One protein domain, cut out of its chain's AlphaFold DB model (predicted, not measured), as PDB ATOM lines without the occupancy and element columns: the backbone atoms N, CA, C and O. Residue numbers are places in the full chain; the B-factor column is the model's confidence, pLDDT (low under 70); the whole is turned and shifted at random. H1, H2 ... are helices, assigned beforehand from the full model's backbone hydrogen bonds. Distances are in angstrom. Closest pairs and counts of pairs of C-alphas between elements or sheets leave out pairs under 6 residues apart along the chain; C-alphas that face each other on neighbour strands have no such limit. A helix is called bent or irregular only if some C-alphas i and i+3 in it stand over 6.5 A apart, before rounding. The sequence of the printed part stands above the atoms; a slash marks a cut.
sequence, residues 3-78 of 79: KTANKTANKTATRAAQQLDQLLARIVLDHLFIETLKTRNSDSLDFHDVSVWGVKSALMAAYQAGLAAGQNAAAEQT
ATOM      1  N   LYS A   3     -35.791 -15.637  93.206       58.84
ATOM      2  CA  LYS A   3     -34.502 -15.299  92.565       58.84
ATOM      3  C   LYS A   3     -33.301 -16.094  93.111       58.84
ATOM      4  O   LYS A   3     -32.296 -16.208  92.423       58.84
ATOM      5  N   THR A   4     -33.389 -16.648  94.321       60.12
ATOM      6  CA  THR A   4     -32.262 -17.315  95.000       60.12
ATOM      7  C   THR A   4     -32.046 -18.762  94.551       60.12
ATOM      8  O   THR A   4     -30.902 -19.151  94.347       60.12
ATOM      9  N   ALA A   5     -33.108 -19.536  94.302       60.91
ATOM     10  CA  ALA A   5     -32.993 -20.935  93.867       60.91
ATOM     11  C   ALA A   5     -32.400 -21.084  92.450       60.91
ATOM     12  O   ALA A   5     -31.559 -21.948  92.210       60.91
ATOM     13  N   ASN A   6     -32.768 -20.185  91.527       63.97
ATOM     14  CA  ASN A   6     -32.301 -20.240  90.137       63.97
ATOM     15  C   ASN A   6     -30.804 -19.882  90.001       63.97
ATOM     16  O   ASN A   6     -30.111 -20.356  89.106       63.97
ATOM     17  N   LYS A   7     -30.275 -19.076  90.933       65.94
ATOM     18  CA  LYS A   7     -28.853 -18.703  90.979       65.94
ATOM     19  C   LYS A   7     -27.961 -19.880  91.387       65.94
ATOM     20  O   LYS A   7     -26.868 -20.032  90.844       65.94
ATOM     21  N   THR A   8     -28.415 -20.704  92.329       68.38
ATOM     22  CA  THR A   8     -27.643 -21.848  92.839       68.38
ATOM     23  C   THR A   8     -27.585 -22.988  91.823       68.38
ATOM     24  O   THR A   8     -26.497 -23.492  91.560       68.38
ATOM     25  N   ALA A   9     -28.705 -23.330  91.178       70.94
ATOM     26  CA  ALA A   9     -28.749 -24.378  90.152       70.94
ATOM     27  C   ALA A   9     -27.831 -24.067  88.950       70.94
ATOM     28  O   ALA A   9     -27.087 -24.931  88.489       70.94
ATOM     29  N   ASN A  10     -27.809 -22.807  88.504       74.00
ATOM     30  CA  ASN A  10     -26.964 -22.373  87.388       74.00
ATOM     31  C   ASN A  10     -25.457 -22.434  87.735       74.00
ATOM     32  O   ASN A  10     -24.618 -22.823  86.923       74.00
ATOM     33  N   LYS A  11     -25.100 -22.139  88.993       80.94
ATOM     34  CA  LYS A  11     -23.720 -22.257  89.486       80.94
ATOM     35  C   LYS A  11     -23.233 -23.711  89.523       80.94
ATOM     36  O   LYS A  11     -22.078 -23.964  89.184       80.94
ATOM     37  N   THR A  12     -24.087 -24.654  89.920       76.88
ATOM     38  CA  THR A  12     -23.744 -26.086  89.961       76.88
ATOM     39  C   THR A  12     -23.524 -26.651  88.559       76.88
ATOM     40  O   THR A  12     -22.505 -27.295  88.325       76.88
ATOM     41  N   ALA A  13     -24.402 -26.327  87.602       77.69
ATOM     42  CA  ALA A  13     -24.239 -26.737  86.204       77.69
ATOM     43  C   ALA A  13     -22.941 -26.189  85.581       77.69
ATOM     44  O   ALA A  13     -22.227 -26.912  84.891       77.69
ATOM     45  N   THR A  14     -22.586 -24.938  85.896       85.31
ATOM     46  CA  THR A  14     -21.336 -24.319  85.425       85.31
ATOM     47  C   THR A  14     -20.100 -25.045  85.967       85.31
ATOM     48  O   THR A  14     -19.138 -25.255  85.236       85.31
ATOM     49  N   ARG A  15     -20.116 -25.463  87.240       87.38
ATOM     50  CA  ARG A  15     -19.005 -26.224  87.834       87.38
ATOM     51  C   ARG A  15     -18.857 -27.614  87.228       87.38
ATOM     52  O   ARG A  15     -17.734 -28.011  86.946       87.38
ATOM     53  N   ALA A  16     -19.963 -28.318  87.001       87.25
ATOM     54  CA  ALA A  16     -19.932 -29.629  86.360       87.25
ATOM     55  C   ALA A  16     -19.351 -29.545  84.938       87.25
ATOM     56  O   ALA A  16     -18.497 -30.351  84.578       87.25
ATOM     57  N   ALA A  17     -19.737 -28.523  84.166       88.12
ATOM     58  CA  ALA A  17     -19.153 -28.268  82.849       88.12
ATOM     59  C   ALA A  17     -17.641 -27.988  82.935       88.12
ATOM     60  O   ALA A  17     -16.864 -28.588  82.206       88.12
ATOM     61  N   GLN A  18     -17.202 -27.162  83.892       89.88
ATOM     62  CA  GLN A  18     -15.775 -26.889  84.110       89.88
ATOM     63  C   GLN A  18     -14.977 -28.144  84.494       89.88
ATOM     64  O   GLN A  18     -13.847 -28.313  84.044       89.88
ATOM     65  N   GLN A  19     -15.543 -29.017  85.329       91.94
ATOM     66  CA  GLN A  19     -14.910 -30.282  85.709       91.94
ATOM     67  C   GLN A  19     -14.803 -31.233  84.514       91.94
ATOM     68  O   GLN A  19     -13.772 -31.880  84.340       91.94
ATOM     69  N   LEU A  20     -15.839 -31.281  83.670       93.38
ATOM     70  CA  LEU A  20     -15.811 -32.044  82.427       93.38
ATOM     71  C   LEU A  20     -14.732 -31.513  81.477       93.38
ATOM     72  O   LEU A  20     -13.925 -32.296  80.983       93.38
ATOM     73  N   ASP A  21     -14.655 -30.196  81.282       93.44
ATOM     74  CA  ASP A  21     -13.638 -29.573  80.431       93.44
ATOM     75  C   ASP A  21     -12.216 -29.886  80.919       93.44
ATOM     76  O   ASP A  21     -11.335 -30.197  80.120       93.44
ATOM     77  N   GLN A  22     -11.986 -29.846  82.236       94.38
ATOM     78  CA  GLN A  22     -10.693 -30.190  82.835       94.38
ATOM     79  C   GLN A  22     -10.329 -31.661  82.626       94.38
ATOM     80  O   GLN A  22      -9.183 -31.969  82.291       94.38
ATOM     81  N   LEU A  23     -11.296 -32.566  82.799       96.25
ATOM     82  CA  LEU A  23     -11.107 -33.993  82.558       96.25
ATOM     83  C   LEU A  23     -10.749 -34.259  81.090       96.25
ATOM     84  O   LEU A  23      -9.778 -34.961  80.810       96.25
ATOM     85  N   LEU A  24     -11.499 -33.673  80.156       96.56
ATOM     86  CA  LEU A  24     -11.253 -33.833  78.723       96.56
ATOM     87  C   LEU A  24      -9.897 -33.250  78.317       96.56
ATOM     88  O   LEU A  24      -9.141 -33.913  77.608       96.56
ATOM     89  N   ALA A  25      -9.549 -32.058  78.812       96.00
ATOM     90  CA  ALA A  25      -8.242 -31.455  78.568       96.00
ATOM     91  C   ALA A  25      -7.102 -32.355  79.067       96.00
ATOM     92  O   ALA A  25      -6.103 -32.519  78.373       96.00
ATOM     93  N   ARG A  26      -7.265 -32.996  80.232       97.56
ATOM     94  CA  ARG A  26      -6.257 -33.918  80.761       97.56
ATOM     95  C   ARG A  26      -6.088 -35.162  79.889       97.56
ATOM     96  O   ARG A  26      -4.961 -35.525  79.577       97.56
ATOM     97  N   ILE A  27      -7.192 -35.785  79.477       98.25
ATOM     98  CA  ILE A  27      -7.181 -36.977  78.613       98.25
ATOM     99  C   ILE A  27      -6.482 -36.677  77.284       98.25
ATOM    100  O   ILE A  27      -5.656 -37.456  76.811       98.25
ATOM    101  N   VAL A  28      -6.807 -35.539  76.677       97.19
ATOM    102  CA  VAL A  28      -6.252 -35.142  75.380       97.19
ATOM    103  C   VAL A  28      -4.779 -34.745  75.515       97.19
ATOM    104  O   VAL A  28      -3.979 -35.134  74.667       97.19
ATOM    105  N   LEU A  29      -4.378 -34.088  76.604       97.56
ATOM    106  CA  LEU A  29      -2.966 -33.835  76.890       97.56
ATOM    107  C   LEU A  29      -2.169 -35.144  77.016       97.56
ATOM    108  O   LEU A  29      -1.116 -35.277  76.401       97.56
ATOM    109  N   ASP A  30      -2.690 -36.118  77.765       98.00
ATOM    110  CA  ASP A  30      -1.983 -37.370  78.056       98.00
ATOM    111  C   ASP A  30      -1.852 -38.293  76.829       98.00
ATOM    112  O   ASP A  30      -0.878 -39.039  76.719       98.00
ATOM    113  N   HIS A  31      -2.815 -38.258  75.901       98.25
ATOM    114  CA  HIS A  31      -2.861 -39.185  74.762       98.25
ATOM    115  C   HIS A  31      -2.568 -38.555  73.396       98.25
ATOM    116  O   HIS A  31      -2.135 -39.266  72.487       98.25
ATOM    117  N   LEU A  32      -2.828 -37.258  73.232       97.75
ATOM    118  CA  LEU A  32      -2.686 -36.532  71.964       97.75
ATOM    119  C   LEU A  32      -1.678 -35.380  72.046       97.75
ATOM    120  O   LEU A  32      -1.374 -34.796  71.012       97.75
ATOM    121  N   PHE A  33      -1.151 -35.066  73.236       96.31
ATOM    122  CA  PHE A  33      -0.210 -33.963  73.472       96.31
ATOM    123  C   PHE A  33      -0.761 -32.580  73.081       96.31
ATOM    124  O   PHE A  33      -0.005 -31.674  72.737       96.31
ATOM    125  N   ILE A  34      -2.083 -32.408  73.151       96.12
ATOM    126  CA  ILE A  34      -2.757 -31.129  72.903       96.12
ATOM    127  C   ILE A  34      -3.088 -30.499  74.256       96.12
ATOM    128  O   ILE A  34      -3.808 -31.078  75.066       96.12
ATOM    129  N   GLU A  35      -2.571 -29.296  74.503       90.94
ATOM    130  CA  GLU A  35      -2.694 -28.619  75.802       90.94
ATOM    131  C   GLU A  35      -4.109 -28.112  76.108       90.94
ATOM    132  O   GLU A  35      -4.483 -27.946  77.269       90.94
ATOM    133  N   THR A  36      -4.896 -27.813  75.074       92.44
ATOM    134  CA  THR A  36      -6.209 -27.182  75.216       92.44
ATOM    135  C   THR A  36      -7.157 -27.614  74.106       92.44
ATOM    136  O   THR A  36      -6.776 -27.667  72.946       92.44
ATOM    137  N   LEU A  37      -8.424 -27.842  74.459       93.38
ATOM    138  CA  LEU A  37      -9.514 -28.069  73.501       93.38
ATOM    139  C   LEU A  37     -10.258 -26.783  73.109       93.38
ATOM    140  O   LEU A  37     -11.247 -26.824  72.380       93.38
ATOM    141  N   LYS A  38      -9.821 -25.628  73.617       94.06
ATOM    142  CA  LYS A  38     -10.374 -24.331  73.212       94.06
ATOM    143  C   LYS A  38      -9.954 -24.005  71.784       94.06
ATOM    144  O   LYS A  38      -8.759 -23.958  71.521       94.06
ATOM    145  N   THR A  39     -10.921 -23.663  70.939       94.88
ATOM    146  CA  THR A  39     -10.673 -23.103  69.607       94.88
ATOM    147  C   THR A  39      -9.945 -21.765  69.707       94.88
ATOM    148  O   THR A  39     -10.349 -20.879  70.467       94.88
ATOM    149  N   ARG A  40      -8.873 -21.613  68.933       95.75
ATOM    150  CA  ARG A  40      -8.009 -20.428  68.903       95.75
ATOM    151  C   ARG A  40      -8.151 -19.619  67.615       95.75
ATOM    152  O   ARG A  40      -7.591 -18.529  67.541       95.75
ATOM    153  N   ASN A  41      -8.958 -20.098  66.669       95.44
ATOM    154  CA  ASN A  41      -9.173 -19.517  65.345       95.44
ATOM    155  C   ASN A  41      -7.853 -19.327  64.587       95.44
ATOM    156  O   ASN A  41      -7.603 -18.277  63.995       95.44
ATOM    157  N   SER A  42      -6.978 -20.326  64.665       95.50
ATOM    158  CA  SER A  42      -5.670 -20.306  64.027       95.50
ATOM    159  C   SER A  42      -5.286 -21.710  63.607       95.50
ATOM    160  O   SER A  42      -5.194 -22.600  64.447       95.50
ATOM    161  N   ASP A  43      -5.002 -21.885  62.315       92.00
ATOM    162  CA  ASP A  43      -4.774 -23.217  61.766       92.00
ATOM    163  C   ASP A  43      -3.645 -23.965  62.492       92.00
ATOM    164  O   ASP A  43      -3.810 -25.105  62.914       92.00
ATOM    165  N   SER A  44      -2.513 -23.299  62.733       93.50
ATOM    166  CA  SER A  44      -1.361 -23.900  63.418       93.50
ATOM    167  C   SER A  44      -1.600 -24.232  64.892       93.50
ATOM    168  O   SER A  44      -0.793 -24.935  65.497       93.50
ATOM    169  N   LEU A  45      -2.664 -23.692  65.489       94.06
ATOM    170  CA  LEU A  45      -3.009 -23.883  66.892       94.06
ATOM    171  C   LEU A  45      -4.221 -24.798  67.092       94.06
ATOM    172  O   LEU A  45      -4.396 -25.284  68.204       94.06
ATOM    173  N   ASP A  46      -5.044 -24.984  66.056       94.94
ATOM    174  CA  ASP A  46      -6.291 -25.754  66.099       94.94
ATOM    175  C   ASP A  46      -6.215 -27.072  65.307       94.94
ATOM    176  O   ASP A  46      -6.987 -27.993  65.583       94.94
ATOM    177  N   PHE A  47      -5.298 -27.197  64.342       94.94
ATOM    178  CA  PHE A  47      -5.069 -28.445  63.611       94.94
ATOM    179  C   PHE A  47      -3.823 -29.154  64.137       94.94
ATOM    180  O   PHE A  47      -2.730 -28.592  64.186       94.94
ATOM    181  N   HIS A  48      -4.002 -30.419  64.506       94.69
ATOM    182  CA  HIS A  48      -2.949 -31.259  65.058       94.69
ATOM    183  C   HIS A  48      -2.858 -32.568  64.280       94.69
ATOM    184  O   HIS A  48      -3.854 -33.282  64.137       94.69
ATOM    185  N   ASP A  49      -1.647 -32.914  63.847       96.62
ATOM    186  CA  ASP A  49      -1.354 -34.259  63.368       96.62
ATOM    187  C   ASP A  49      -1.280 -35.203  64.566       96.62
ATOM    188  O   ASP A  49      -0.383 -35.120  65.409       96.62
ATOM    189  N   VAL A  50      -2.251 -36.109  64.649       97.00
ATOM    190  CA  VAL A  50      -2.368 -37.071  65.742       97.00
ATOM    191  C   VAL A  50      -2.326 -38.491  65.216       97.00
ATOM    192  O   VAL A  50      -2.821 -38.822  64.140       97.00
ATOM    193  N   SER A  51      -1.745 -39.370  66.019       97.94
ATOM    194  CA  SER A  51      -1.717 -40.784  65.692       97.94
ATOM    195  C   SER A  51      -3.086 -41.439  65.893       97.94
ATOM    196  O   SER A  51      -3.799 -41.163  66.860       97.94
ATOM    197  N   VAL A  52      -3.433 -42.390  65.022       98.31
ATOM    198  CA  VAL A  52      -4.684 -43.162  65.141       98.31
ATOM    199  C   VAL A  52      -4.763 -43.959  66.447       98.31
ATOM    200  O   VAL A  52      -5.847 -44.142  67.002       98.31
ATOM    201  N   TRP A  53      -3.619 -44.411  66.976       98.50
ATOM    202  CA  TRP A  53      -3.572 -45.094  68.269       98.50
ATOM    203  C   TRP A  53      -3.780 -44.120  69.431       98.50
ATOM    204  O   TRP A  53      -4.504 -44.465  70.360       98.50
ATOM    205  N   GLY A  54      -3.237 -42.899  69.358       98.25
ATOM    206  CA  GLY A  54      -3.493 -41.846  70.342       98.25
ATOM    207  C   GLY A  54      -4.975 -41.485  70.407       98.25
ATOM    208  O   GLY A  54      -5.548 -41.437  71.494       98.25
ATOM    209  N   VAL A  55      -5.631 -41.342  69.247       98.31
ATOM    210  CA  VAL A  55      -7.084 -41.095  69.171       98.31
ATOM    211  C   VAL A  55      -7.861 -42.231  69.833       98.31
ATOM    212  O   VAL A  55      -8.731 -41.983  70.667       98.31
ATOM    213  N   LYS A  56      -7.519 -43.489  69.525       98.69
ATOM    214  CA  LYS A  56      -8.146 -44.655  70.160       98.69
ATOM    215  C   LYS A  56      -7.969 -44.637  71.684       98.69
ATOM    216  O   LYS A  56      -8.946 -44.843  72.402       98.69
ATOM    217  N   SER A  57      -6.759 -44.377  72.174       98.56
ATOM    218  CA  SER A  57      -6.465 -44.312  73.609       98.56
ATOM    219  C   SER A  57      -7.237 -43.193  74.312       98.56
ATOM    220  O   SER A  57      -7.858 -43.452  75.340       98.56
ATOM    221  N   ALA A  58      -7.282 -41.992  73.728       98.44
ATOM    222  CA  ALA A  58      -8.036 -40.861  74.269       98.44
ATOM    223  C   ALA A  58      -9.538 -41.168  74.380       98.44
ATOM    224  O   ALA A  58     -10.150 -40.924  75.420       98.44
ATOM    225  N   LEU A  59     -10.131 -41.761  73.336       98.44
ATOM    226  CA  LEU A  59     -11.546 -42.147  73.337       98.44
ATOM    227  C   LEU A  59     -11.849 -43.238  74.370       98.44
ATOM    228  O   LEU A  59     -12.865 -43.165  75.062       98.44
ATOM    229  N   MET A  60     -10.967 -44.230  74.511       98.62
ATOM    230  CA  MET A  60     -11.110 -45.266  75.538       98.62
ATOM    231  C   MET A  60     -11.055 -44.673  76.951       98.62
ATOM    232  O   MET A  60     -11.897 -45.017  77.781       98.62
ATOM    233  N   ALA A  61     -10.116 -43.762  77.214       98.56
ATOM    234  CA  ALA A  61     -10.000 -43.085  78.503       98.56
ATOM    235  C   ALA A  61     -11.237 -42.223  78.812       98.56
ATOM    236  O   ALA A  61     -11.774 -42.292  79.918       98.56
ATOM    237  N   ALA A  62     -11.749 -41.480  77.826       98.00
ATOM    238  CA  ALA A  62     -12.974 -40.694  77.973       98.00
ATOM    239  C   ALA A  62     -14.194 -41.572  78.288       98.00
ATOM    240  O   ALA A  62     -14.977 -41.251  79.182       98.00
ATOM    241  N   TYR A  63     -14.330 -42.713  77.605       98.00
ATOM    242  CA  TYR A  63     -15.404 -43.668  77.867       98.00
ATOM    243  C   TYR A  63     -15.329 -44.249  79.288       98.00
ATOM    244  O   TYR A  63     -16.328 -44.254  80.006       98.00
ATOM    245  N   GLN A  64     -14.144 -44.683  79.726       97.88
ATOM    246  CA  GLN A  64     -13.938 -45.214  81.078       97.88
ATOM    247  C   GLN A  64     -14.228 -44.168  82.158       97.88
ATOM    248  O   GLN A  64     -14.898 -44.477  83.144       97.88
ATOM    249  N   ALA A  65     -13.786 -42.925  81.958       96.31
ATOM    250  CA  ALA A  65     -14.073 -41.836  82.883       96.31
ATOM    251  C   ALA A  65     -15.582 -41.545  82.970       96.31
ATOM    252  O   ALA A  65     -16.110 -41.345  84.064       96.31
ATOM    253  N   GLY A  66     -16.292 -41.596  81.837       94.75
ATOM    254  CA  GLY A  66     -17.751 -41.479  81.795       94.75
ATOM    255  C   GLY A  66     -18.467 -42.603  82.553       94.75
ATOM    256  O   GLY A  66     -19.393 -42.330  83.319       94.75
ATOM    257  N   LEU A  67     -18.016 -43.854  82.404       95.75
ATOM    258  CA  LEU A  67     -18.554 -44.986  83.167       95.75
ATOM    259  C   LEU A  67     -18.342 -44.815  84.676       95.75
ATOM    260  O   LEU A  67     -19.286 -44.986  85.447       95.75
ATOM    261  N   ALA A  68     -17.132 -44.438  85.096       93.44
ATOM    262  CA  ALA A  68     -16.816 -44.203  86.505       93.44
ATOM    263  C   ALA A  68     -17.665 -43.066  87.098       93.44
ATOM    264  O   ALA A  68     -18.185 -43.188  88.207       93.44
ATOM    265  N   ALA A  69     -17.873 -41.982  86.346       90.31
ATOM    266  CA  ALA A  69     -18.743 -40.885  86.762       90.31
ATOM    267  C   ALA A  69     -20.198 -41.342  86.967       90.31
ATOM    268  O   ALA A  69     -20.819 -40.982  87.968       90.31
ATOM    269  N   GLY A  70     -20.729 -42.178  86.067       90.00
ATOM    270  CA  GLY A  70     -22.072 -42.749  86.205       90.00
ATOM    271  C   GLY A  70     -22.219 -43.675  87.419       90.00
ATOM    272  O   GLY A  70     -23.230 -43.619  88.116       90.00
ATOM    273  N   GLN A  71     -21.196 -44.484  87.714       90.38
ATOM    274  CA  GLN A  71     -21.173 -45.352  88.897       90.38
ATOM    275  C   GLN A  71     -21.145 -44.548  90.202       90.38
ATOM    276  O   GLN A  71     -21.903 -44.853  91.121       90.38
ATOM    277  N   ASN A  72     -20.332 -43.490  90.268       84.44
ATOM    278  CA  ASN A  72     -20.265 -42.610  91.438       84.44
ATOM    279  C   ASN A  72     -21.601 -41.899  91.695       84.44
ATOM    280  O   ASN A  72     -22.046 -41.827  92.837       84.44
ATOM    281  N   ALA A  73     -22.275 -41.441  90.636       80.56
ATOM    282  CA  ALA A  73     -23.586 -40.808  90.757       80.56
ATOM    283  C   ALA A  73     -24.665 -41.773  91.285       80.56
ATOM    284  O   ALA A  73     -25.539 -41.357  92.043       80.56
ATOM    285  N   ALA A  74     -24.608 -43.055  90.910       74.38
ATOM    286  CA  ALA A  74     -25.515 -44.076  91.433       74.38
ATOM    287  C   ALA A  74     -25.208 -44.437  92.900       74.38
ATOM    288  O   ALA A  74     -26.127 -44.644  93.692       74.38
ATOM    289  N   ALA A  75     -23.928 -44.473  93.282       74.06
ATOM    290  CA  ALA A  75     -23.512 -44.723  94.661       74.06
ATOM    291  C   ALA A  75     -23.945 -43.591  95.615       74.06
ATOM    292  O   ALA A  75     -24.438 -43.867  96.702       74.06
ATOM    293  N   GLU A  76     -23.853 -42.327  95.192       64.88
ATOM    294  CA  GLU A  76     -24.263 -41.165  95.998       64.88
ATOM    295  C   GLU A  76     -25.791 -41.054  96.183       64.88
ATOM    296  O   GLU A  76     -26.254 -40.404  97.110       64.88
ATOM    297  N   GLN A  77     -26.594 -41.716  95.340       59.78
ATOM    298  CA  GLN A  77     -28.060 -41.775  95.481       59.78
ATOM    299  C   GLN A  77     -28.546 -42.879  96.431       59.78
ATOM    300  O   GLN A  77     -29.728 -42.914  96.775       59.78
ATOM    301  N   THR A  78     -27.664 -43.806  96.811       56.38
ATOM    302  CA  THR A  78     -27.986 -44.943  97.691       56.38
ATOM    303  C   THR A  78     -27.405 -44.801  99.100       56.38
ATOM    304  O   THR A  78     -27.680 -45.653  99.946       56.38
TER     305      THR A  78
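This is residues 3 to 78 of the 79 residues of an uncharacterized protein of Denitratisoma oestradiolicum (UniProt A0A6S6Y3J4). Two long helices, H1 and H3, make a narrow V: the last part of H1 packs on the first part of H3, and from there the two spread apart, so that both arms of the V stick out at their far ends with residues 3 to 19 and 67 to 78. At the closed end of the V the chain makes a wide loop from H1 to H3, and this loop holds the very short helix H2, which touches neither arm. The printed part has 76 residues with three named helices, in the order H1, H2, H3, and no named strand; its class is all helix. The whole is loose, with a radius of gyration of the C-alphas of 16.1 A, and only just flat, spanning 46 by 30 by 12 A.

H1, residues 3 to 32, is the longest helix, and it touches H3, residues 52 to 76. The closest C-alphas of the two are those of His 31 and Gly 54, 5.2 A apart, and 13 pairs of C-alphas are within 8 A. H1 touches H3 with residues 24 to 32 alone, and H3 touches H1 with residues 54 to 62 alone. They run opposite ways at a shallow tilt of 34.8 degrees, only just short of steep, and their centres are 15.6 A apart. H2, residues 43 to 46, is apart from H1 and apart from H3. In H3 every O i to N i+4 pair is within hydrogen-bond range, in H1 24 of 26 are, and H2 is too short for such a pair, though its one O i to N i+3 pair is within range.

H1 has 30 residues and measures 43.4 A from C-alpha 3 at (-34.502, -15.299, 92.565) to C-alpha 32 at (-2.686, -36.532, 71.964). H3 has 25 residues and measures 36.6 A from C-alpha 52 to C-alpha 76, the latter at (-24.263, -41.165, 95.998). H2 has 4 residues, Asp 43 to Asp 46, and measures 5.2 A. None of the helices is bent or irregular.

The two C-alphas farthest apart are those of Lys 3 and Ser 51, at 49.5 A, while those of Lys 3 and Thr 78 are 30.8 A apart. Without the stretches that stand free, the body of 47 residues spans 31 by 23 by 12 A. The link from H1 to H2 is short, with 10 residues, and the link from H2 to H3 is tight, with 5. The printed part has no cut. The mean pLDDT of the printed part is 89.0, and residues 3 to 8 and 76 to 78 of this predicted model are under 70.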